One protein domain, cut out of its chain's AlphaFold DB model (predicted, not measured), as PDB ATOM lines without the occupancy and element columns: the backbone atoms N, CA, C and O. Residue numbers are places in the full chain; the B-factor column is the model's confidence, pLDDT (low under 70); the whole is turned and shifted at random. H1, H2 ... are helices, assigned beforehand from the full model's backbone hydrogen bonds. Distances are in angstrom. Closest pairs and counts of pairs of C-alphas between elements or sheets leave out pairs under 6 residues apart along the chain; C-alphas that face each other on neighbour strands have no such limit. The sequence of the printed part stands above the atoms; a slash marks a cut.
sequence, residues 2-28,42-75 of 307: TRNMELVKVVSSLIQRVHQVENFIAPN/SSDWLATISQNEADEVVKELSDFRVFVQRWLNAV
ATOM      1  N   THR A   2     -92.584  27.552   1.967       55.75
ATOM      2  CA  THR A   2     -92.301  26.363   2.807       55.75
ATOM      3  C   THR A   2     -91.084  25.541   2.367       55.75
ATOM      4  O   THR A   2     -90.229  25.252   3.192       55.75
ATOM      5  N   ARG A   3     -90.943  25.253   1.066       61.19
ATOM      6  CA  ARG A   3     -89.821  24.459   0.526       61.19
ATOM      7  C   ARG A   3     -88.450  25.143   0.665       61.19
ATOM      8  O   ARG A   3     -87.465  24.477   0.942       61.19
ATOM      9  N   ASN A   4     -88.401  26.474   0.545       68.50
ATOM     10  CA  ASN A   4     -87.163  27.246   0.719       68.50
ATOM     11  C   ASN A   4     -86.756  27.311   2.204       68.50
ATOM     12  O   ASN A   4     -85.591  27.193   2.554       68.50
ATOM     13  N   MET A   5     -87.746  27.404   3.100       69.31
ATOM     14  CA  MET A   5     -87.534  27.334   4.551       69.31
ATOM     15  C   MET A   5     -87.044  25.958   5.018       69.31
ATOM     16  O   MET A   5     -86.269  25.881   5.967       69.31
ATOM     17  N   GLU A   6     -87.495  24.873   4.386       74.75
ATOM     18  CA  GLU A   6     -86.992  23.523   4.663       74.75
ATOM     19  C   GLU A   6     -85.557  23.336   4.167       74.75
ATOM     20  O   GLU A   6     -84.727  22.838   4.925       74.75
ATOM     21  N   LEU A   7     -85.236  23.819   2.962       78.06
ATOM     22  CA  LEU A   7     -83.876  23.782   2.417       78.06
ATOM     23  C   LEU A   7     -82.884  24.543   3.313       78.06
ATOM     24  O   LEU A   7     -81.866  23.985   3.718       78.06
ATOM     25  N   VAL A   8     -83.227  25.767   3.729       79.81
ATOM     26  CA  VAL A   8     -82.397  26.574   4.645       79.81
ATOM     27  C   VAL A   8     -82.195  25.878   5.997       79.81
ATOM     28  O   VAL A   8     -81.100  25.924   6.557       79.81
ATOM     29  N   LYS A   9     -83.215  25.191   6.531       81.06
ATOM     30  CA  LYS A   9     -83.084  24.420   7.780       81.06
ATOM     31  C   LYS A   9     -82.112  23.252   7.638       81.06
ATOM     32  O   LYS A   9     -81.303  23.034   8.540       81.06
ATOM     33  N   VAL A  10     -82.181  22.518   6.527       81.25
ATOM     34  CA  VAL A  10     -81.269  21.399   6.245       81.25
ATOM     35  C   VAL A  10     -79.836  21.915   6.111       81.25
ATOM     36  O   VAL A  10     -78.966  21.458   6.853       81.25
ATOM     37  N   VAL A  11     -79.613  22.942   5.284       81.38
ATOM     38  CA  VAL A  11     -78.306  23.598   5.097       81.38
ATOM     39  C   VAL A  11     -77.737  24.101   6.431       81.38
ATOM     40  O   VAL A  11     -76.597  23.791   6.775       81.38
ATOM     41  N   SER A  12     -78.540  24.796   7.242       81.81
ATOM     42  CA  SER A  12     -78.120  25.296   8.558       81.81
ATOM     43  C   SER A  12     -77.724  24.165   9.517       81.81
ATOM     44  O   SER A  12     -76.703  24.261  10.199       81.81
ATOM     45  N   SER A  13     -78.487  23.066   9.536       81.88
ATOM     46  CA  SER A  13     -78.181  21.905  10.379       81.88
ATOM     47  C   SER A  13     -76.886  21.194   9.973       81.88
ATOM     48  O   SER A  13     -76.170  20.687  10.837       81.88
ATOM     49  N   LEU A  14     -76.562  21.186   8.676       81.31
ATOM     50  CA  LEU A  14     -75.321  20.620   8.152       81.31
ATOM     51  C   LEU A  14     -74.123  21.498   8.519       81.31
ATOM     52  O   LEU A  14     -73.127  20.972   9.009       81.31
ATOM     53  N   ILE A  15     -74.243  22.824   8.386       80.50
ATOM     54  CA  ILE A  15     -73.192  23.775   8.788       80.50
ATOM     55  C   ILE A  15     -72.878  23.651  10.289       80.50
ATOM     56  O   ILE A  15     -71.714  23.649  10.678       80.50
ATOM     57  N   GLN A  16     -73.889  23.474  11.147       80.69
ATOM     58  CA  GLN A  16     -73.680  23.281  12.592       80.69
ATOM     59  C   GLN A  16     -72.910  21.996  12.947       80.69
ATOM     60  O   GLN A  16     -72.349  21.902  14.037       80.69
ATOM     61  N   ARG A  17     -72.888  21.003  12.050       80.31
ATOM     62  CA  ARG A  17     -72.157  19.736  12.223       80.31
ATOM     63  C   ARG A  17     -70.725  19.795  11.685       80.31
ATOM     64  O   ARG A  17     -69.994  18.813  11.802       80.31
ATOM     65  N   VAL A  18     -70.308  20.920  11.102       78.12
ATOM     66  CA  VAL A  18     -68.929  21.128  10.647       78.12
ATOM     67  C   VAL A  18     -68.023  21.267  11.874       78.12
ATOM     68  O   VAL A  18     -68.048  22.280  12.567       78.12
ATOM     69  N   HIS A  19     -67.208  20.248  12.153       70.62
ATOM     70  CA  HIS A  19     -66.270  20.273  13.283       70.62
ATOM     71  C   HIS A  19     -65.030  21.146  13.032       70.62
ATOM     72  O   HIS A  19     -64.509  21.744  13.968       70.62
ATOM     73  N   GLN A  20     -64.560  21.210  11.784       76.25
ATOM     74  CA  GLN A  20     -63.408  22.008  11.351       76.25
ATOM     75  C   GLN A  20     -63.866  22.925  10.222       76.25
ATOM     76  O   GLN A  20     -63.979  22.504   9.072       76.25
ATOM     77  N   VAL A  21     -64.208  24.163  10.569       77.12
ATOM     78  CA  VAL A  21     -64.811  25.136   9.644       77.12
ATOM     79  C   VAL A  21     -63.835  25.504   8.521       77.12
ATOM     80  O   VAL A  21     -64.241  25.735   7.383       77.12
ATOM     81  N   GLU A  22     -62.537  25.468   8.811       77.56
ATOM     82  CA  GLU A  22     -61.439  25.639   7.864       77.56
ATOM     83  C   GLU A  22     -61.497  24.648   6.691       77.56
ATOM     84  O   GLU A  22     -61.263  25.047   5.556       77.56
ATOM     85  N   ASN A  23     -61.921  23.403   6.921       75.75
ATOM     86  CA  ASN A  23     -62.040  22.376   5.879       75.75
ATOM     87  C   ASN A  23     -63.187  22.645   4.896       75.75
ATOM     88  O   ASN A  23     -63.211  22.092   3.800       75.75
ATOM     89  N   PHE A  24     -64.148  23.477   5.293       79.75
ATOM     90  CA  PHE A  24     -65.241  23.917   4.433       79.75
ATOM     91  C   PHE A  24     -64.909  25.247   3.747       79.75
ATOM     92  O   PHE A  24     -65.093  25.385   2.541       79.75
ATOM     93  N   ILE A  25     -64.399  26.229   4.496       79.25
ATOM     94  CA  ILE A  25     -64.163  27.586   3.986       79.25
ATOM     95  C   ILE A  25     -62.878  27.670   3.157       79.25
ATOM     96  O   ILE A  25     -62.859  28.360   2.143       79.25
ATOM     97  N   ALA A  26     -61.800  26.998   3.556       75.06
ATOM     98  CA  ALA A  26     -60.494  27.068   2.904       75.06
ATOM     99  C   ALA A  26     -59.796  25.694   2.960       75.06
ATOM    100  O   ALA A  26     -58.824  25.532   3.700       75.06
ATOM    101  N   PRO A  27     -60.288  24.690   2.208       70.44
ATOM    102  CA  PRO A  27     -59.675  23.370   2.177       70.44
ATOM    103  C   PRO A  27     -58.208  23.476   1.755       70.44
ATOM    104  O   PRO A  27     -57.848  24.186   0.811       70.44
ATOM    105  N   ASN A  28     -57.349  22.790   2.505       61.09
ATOM    106  CA  ASN A  28     -55.906  22.816   2.320       61.09
ATOM    107  C   ASN A  28     -55.500  22.044   1.056       61.09
ATOM    108  O   ASN A  28     -55.119  20.880   1.140       61.09
ATOM    109  N   SER A  42     -57.708  15.299   0.168       50.59
ATOM    110  CA  SER A  42     -58.172  16.688   0.158       50.59
ATOM    111  C   SER A  42     -59.300  16.742   1.182       50.59
ATOM    112  O   SER A  42     -60.336  16.100   1.007       50.59
ATOM    113  N   SER A  43     -59.065  17.418   2.305       59.25
ATOM    114  CA  SER A  43     -60.024  17.518   3.403       59.25
ATOM    115  C   SER A  43     -61.129  18.524   3.069       59.25
ATOM    116  O   SER A  43     -61.478  19.344   3.913       59.25
ATOM    117  N   ASP A  44     -61.645  18.516   1.835       69.00
ATOM    118  CA  ASP A  44     -62.804  19.320   1.465       69.00
ATOM    119  C   ASP A  44     -64.066  18.634   1.993       69.00
ATOM    120  O   ASP A  44     -64.532  17.597   1.503       69.00
ATOM    121  N   TRP A  45     -64.624  19.230   3.042       77.62
ATOM    122  CA  TRP A  45     -65.848  18.757   3.674       77.62
ATOM    123  C   TRP A  45     -67.033  18.757   2.693       77.62
ATOM    124  O   TRP A  45     -67.879  17.862   2.751       77.62
ATOM    125  N   LEU A  46     -67.062  19.694   1.735       74.50
ATOM    126  CA  LEU A  46     -68.123  19.779   0.729       74.50
ATOM    127  C   LEU A  46     -68.094  18.575  -0.227       74.50
ATOM    128  O   LEU A  46     -69.150  18.034  -0.554       74.50
ATOM    129  N   ALA A  47     -66.900  18.097  -0.596       74.31
ATOM    130  CA  ALA A  47     -66.714  16.914  -1.446       74.31
ATOM    131  C   ALA A  47     -67.125  15.600  -0.752       74.31
ATOM    132  O   ALA A  47     -67.476  14.616  -1.406       74.31
ATOM    133  N   THR A  48     -67.100  15.581   0.584       74.12
ATOM    134  CA  THR A  48     -67.567  14.439   1.385       74.12
ATOM    135  C   THR A  48     -69.096  14.396   1.443       74.12
ATOM    136  O   THR A  48     -69.702  13.326   1.415       74.12
ATOM    137  N   ILE A  49     -69.740  15.563   1.494       75.12
ATOM    138  CA  ILE A  49     -71.197  15.689   1.619       75.12
ATOM    139  C   ILE A  49     -71.918  15.581   0.284       75.12
ATOM    140  O   ILE A  49     -73.028  15.049   0.239       75.12
ATOM    141  N   SER A  50     -71.268  15.977  -0.810       72.06
ATOM    142  CA  SER A  50     -71.820  15.832  -2.158       72.06
ATOM    143  C   SER A  50     -72.138  14.385  -2.551       72.06
ATOM    144  O   SER A  50     -72.805  14.166  -3.552       72.06
ATOM    145  N   GLN A  51     -71.667  13.390  -1.790       72.69
ATOM    146  CA  GLN A  51     -71.969  11.973  -2.017       72.69
ATOM    147  C   GLN A  51     -73.288  11.510  -1.372       72.69
ATOM    148  O   GLN A  51     -73.830  10.492  -1.793       72.69
ATOM    149  N   ASN A  52     -73.796  12.227  -0.361       76.00
ATOM    150  CA  ASN A  52     -74.916  11.776   0.477       76.00
ATOM    151  C   ASN A  52     -76.115  12.736   0.501       76.00
ATOM    152  O   ASN A  52     -77.196  12.329   0.926       76.00
ATOM    153  N   GLU A  53     -75.944  13.986   0.070       81.88
ATOM    154  CA  GLU A  53     -76.992  15.011   0.106       81.88
ATOM    155  C   GLU A  53     -77.500  15.370  -1.295       81.88
ATOM    156  O   GLU A  53     -76.852  15.107  -2.306       81.88
ATOM    157  N   ALA A  54     -78.682  15.985  -1.358       82.56
ATOM    158  CA  ALA A  54     -79.280  16.417  -2.619       82.56
ATOM    159  C   ALA A  54     -78.461  17.531  -3.300       82.56
ATOM    160  O   ALA A  54     -77.990  18.456  -2.635       82.56
ATOM    161  N   ASP A  55     -78.396  17.508  -4.637       80.00
ATOM    162  CA  ASP A  55     -77.659  18.493  -5.449       80.00
ATOM    163  C   ASP A  55     -78.047  19.953  -5.139       80.00
ATOM    164  O   ASP A  55     -77.199  20.844  -5.155       80.00
ATOM    165  N   GLU A  56     -79.321  20.207  -4.808       81.81
ATOM    166  CA  GLU A  56     -79.819  21.535  -4.413       81.81
ATOM    167  C   GLU A  56     -79.147  22.050  -3.123       81.81
ATOM    168  O   GLU A  56     -78.810  23.228  -3.033       81.81
ATOM    169  N   VAL A  57     -78.900  21.173  -2.143       81.50
ATOM    170  CA  VAL A  57     -78.256  21.511  -0.859       81.50
ATOM    171  C   VAL A  57     -76.762  21.757  -1.052       81.50
ATOM    172  O   VAL A  57     -76.207  22.704  -0.497       81.50
ATOM    173  N   VAL A  58     -76.109  20.926  -1.870       82.12
ATOM    174  CA  VAL A  58     -74.679  21.054  -2.190       82.12
ATOM    175  C   VAL A  58     -74.407  22.360  -2.936       82.12
ATOM    176  O   VAL A  58     -73.436  23.053  -2.631       82.12
ATOM    177  N   LYS A  59     -75.283  22.725  -3.879       84.19
ATOM    178  CA  LYS A  59     -75.186  23.984  -4.618       84.19
ATOM    179  C   LYS A  59     -75.316  25.196  -3.693       84.19
ATOM    180  O   LYS A  59     -74.464  26.076  -3.747       84.19
ATOM    181  N   GLU A  60     -76.310  25.203  -2.807       84.38
ATOM    182  CA  GLU A  60     -76.499  26.291  -1.840       84.38
ATOM    183  C   GLU A  60     -75.289  26.438  -0.898       84.38
ATOM    184  O   GLU A  60     -74.818  27.544  -0.646       84.38
ATOM    185  N   LEU A  61     -74.724  25.322  -0.418       83.94
ATOM    186  CA  LEU A  61     -73.504  25.329   0.400       83.94
ATOM    187  C   LEU A  61     -72.285  25.857  -0.366       83.94
ATOM    188  O   LEU A  61     -71.460  26.569   0.210       83.94
ATOM    189  N   SER A  62     -72.164  25.522  -1.652       85.50
ATOM    190  CA  SER A  62     -71.108  26.050  -2.518       85.50
ATOM    191  C   SER A  62     -71.246  27.561  -2.711       85.50
ATOM    192  O   SER A  62     -70.262  28.286  -2.563       85.50
ATOM    193  N   ASP A  63     -72.454  28.046  -3.001       85.38
ATOM    194  CA  ASP A  63     -72.718  29.475  -3.183       85.38
ATOM    195  C   ASP A  63     -72.450  30.234  -1.870       85.38
ATOM    196  O   ASP A  63     -71.728  31.235  -1.857       85.38
ATOM    197  N   PHE A  64     -72.903  29.694  -0.733       85.62
ATOM    198  CA  PHE A  64     -72.613  30.235   0.595       85.62
ATOM    199  C   PHE A  64     -71.108  30.305   0.897       85.62
ATOM    200  O   PHE A  64     -70.623  31.322   1.398       85.62
ATOM    201  N   ARG A  65     -70.336  29.263   0.552       86.44
ATOM    202  CA  ARG A  65     -68.872  29.252   0.717       86.44
ATOM    203  C   ARG A  65     -68.212  30.415  -0.025       86.44
ATOM    204  O   ARG A  65     -67.321  31.051   0.538       86.44
ATOM    205  N   VAL A  66     -68.657  30.727  -1.245       87.81
ATOM    206  CA  VAL A  66     -68.130  31.856  -2.034       87.81
ATOM    207  C   VAL A  66     -68.387  33.190  -1.326       87.81
ATOM    208  O   VAL A  66     -67.471  34.010  -1.224       87.81
ATOM    209  N   PHE A  67     -69.592  33.398  -0.783       87.06
ATOM    210  CA  PHE A  67     -69.913  34.605  -0.012       87.06
ATOM    211  C   PHE A  67     -69.018  34.749   1.220       87.06
ATOM    212  O   PHE A  67     -68.396  35.794   1.414       87.06
ATOM    213  N   VAL A  68     -68.879  33.684   2.013       86.06
ATOM    214  CA  VAL A  68     -68.067  33.709   3.239       86.06
ATOM    215  C   VAL A  68     -66.587  33.949   2.932       86.06
ATOM    216  O   VAL A  68     -65.953  34.768   3.595       86.06
ATOM    217  N   GLN A  69     -66.032  33.302   1.903       88.00
ATOM    218  CA  GLN A  69     -64.656  33.557   1.463       88.00
ATOM    219  C   GLN A  69     -64.461  35.017   1.035       88.00
ATOM    220  O   GLN A  69     -63.462  35.643   1.396       88.00
ATOM    221  N   ARG A  70     -65.420  35.587   0.294       87.94
ATOM    222  CA  ARG A  70     -65.375  36.997  -0.108       87.94
ATOM    223  C   ARG A  70     -65.386  37.927   1.104       87.94
ATOM    224  O   ARG A  70     -64.577  38.850   1.153       87.94
ATOM    225  N   TRP A  71     -66.242  37.667   2.089       89.44
ATOM    226  CA  TRP A  71     -66.312  38.460   3.320       89.44
ATOM    227  C   TRP A  71     -65.035  38.364   4.156       89.44
ATOM    228  O   TRP A  71     -64.553  39.380   4.649       89.44
ATOM    229  N   LEU A  72     -64.436  37.174   4.263       86.88
ATOM    230  CA  LEU A  72     -63.162  36.988   4.964       86.88
ATOM    231  C   LEU A  72     -62.011  37.736   4.284       86.88
ATOM    232  O   LEU A  72     -61.194  38.354   4.963       86.88
ATOM    233  N   ASN A  73     -61.969  37.751   2.950       86.94
ATOM    234  CA  ASN A  73     -60.972  38.525   2.205       86.94
ATOM    235  C   ASN A  73     -61.178  40.046   2.360       86.94
ATOM    236  O   ASN A  73     -60.210  40.813   2.374       86.94
ATOM    237  N   ALA A  74     -62.429  40.482   2.529       88.19
ATOM    238  CA  ALA A  74     -62.791  41.881   2.739       88.19
ATOM    239  C   ALA A  74     -62.397  42.427   4.125       88.19
ATOM    240  O   ALA A  74     -62.429  43.638   4.317       88.19
ATOM    241  N   VAL A  75     -61.966  41.588   5.077       86.31
ATOM    242  CA  VAL A  75     -61.509  42.018   6.422       86.31
ATOM    243  C   VAL A  75     -60.314  42.981   6.364       86.31
ATOM    244  O   VAL A  75     -60.058  43.724   7.307       86.31
TER     245      VAL A  75
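What this domain is: This is residues 2 to 28 and 42 to 75 of the 307 residues of a protein of Chloroflexi bacterium OLB14 (UniProt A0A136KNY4). Two helices, H1 and the longer H4, cross at a steep tilt of 61 degrees, residues 7 to 11 of H1 meeting residues 57 to 61 near the beginning of H4, and the C-alphas of Thr 2, where H1 begins, and Val 75, where H4 ends, are 34.7 A apart. Two very short helices, H2 and H3, pack on H4 at different places along it, H3 at residues 58 to 62 and H2 at residues 65 to 69. The printed part has 61 residues with four named helices, in the order H1, H2, H3, H4, and no named strand; its class is all helix. It is compact, with a radius of gyration of the C-alphas of 11.8 A and spans of 35 by 25 by 18 A.

Where its parts are: H1 takes residues 2 to 15, beginning at C-alpha 2 at (-92.301, 26.363, 2.807) and measuring 20.2 A from first to last C-alpha. H2 is residues 22 to 25, 5.1 A long. After the cut, H3 is residues 45 to 49, 6.5 A long. H4 is residues 55 to 75 and is the longest helix, 30.9 A from C-alpha 55 at (-77.659, 18.493, -5.449) to C-alpha 75 at (-61.509, 42.018, 6.422).

How they stand to each other: H4 is the hub and touches the three other helices. H1 touches H4 at a steep tilt of 61 degrees, and they run the same way; their closest C-alphas, of Val 11 and Val 57, are 6.3 A apart. H2 touches H4, with the closest C-alphas those of Ile 25 and Arg 65 at 6.0 A. H3 touches H4, with the closest C-alphas those of Leu 46 and Val 58 at 7.3 A. H2 and H3 only just touch, with 3 pairs of C-alphas within 8 A; the closest are those of Phe 24 and Trp 45, at 5.3 A. H1 is apart from both H2 and H3. In H1, H3 and H4 every O i to N i+4 pair is within hydrogen-bond range; H2 is too short for such a pair.

The domain as a whole: The two C-alphas farthest apart are those of Thr 2 and Asn 28, 36.6 A. Residues 29 to 41 are cut out and not printed, and C-alphas 28 and 42 are 6.9 A apart across the cut, which falls in the link from H2 to H3. Of the links that are printed whole, H1 to H2 is short, with 6 residues, and H3 to H4 is tight, with 5 residues. The mean pLDDT of the printed part is 78.3, and residues 2 to 5, 28 and 42 to 44 are under 70.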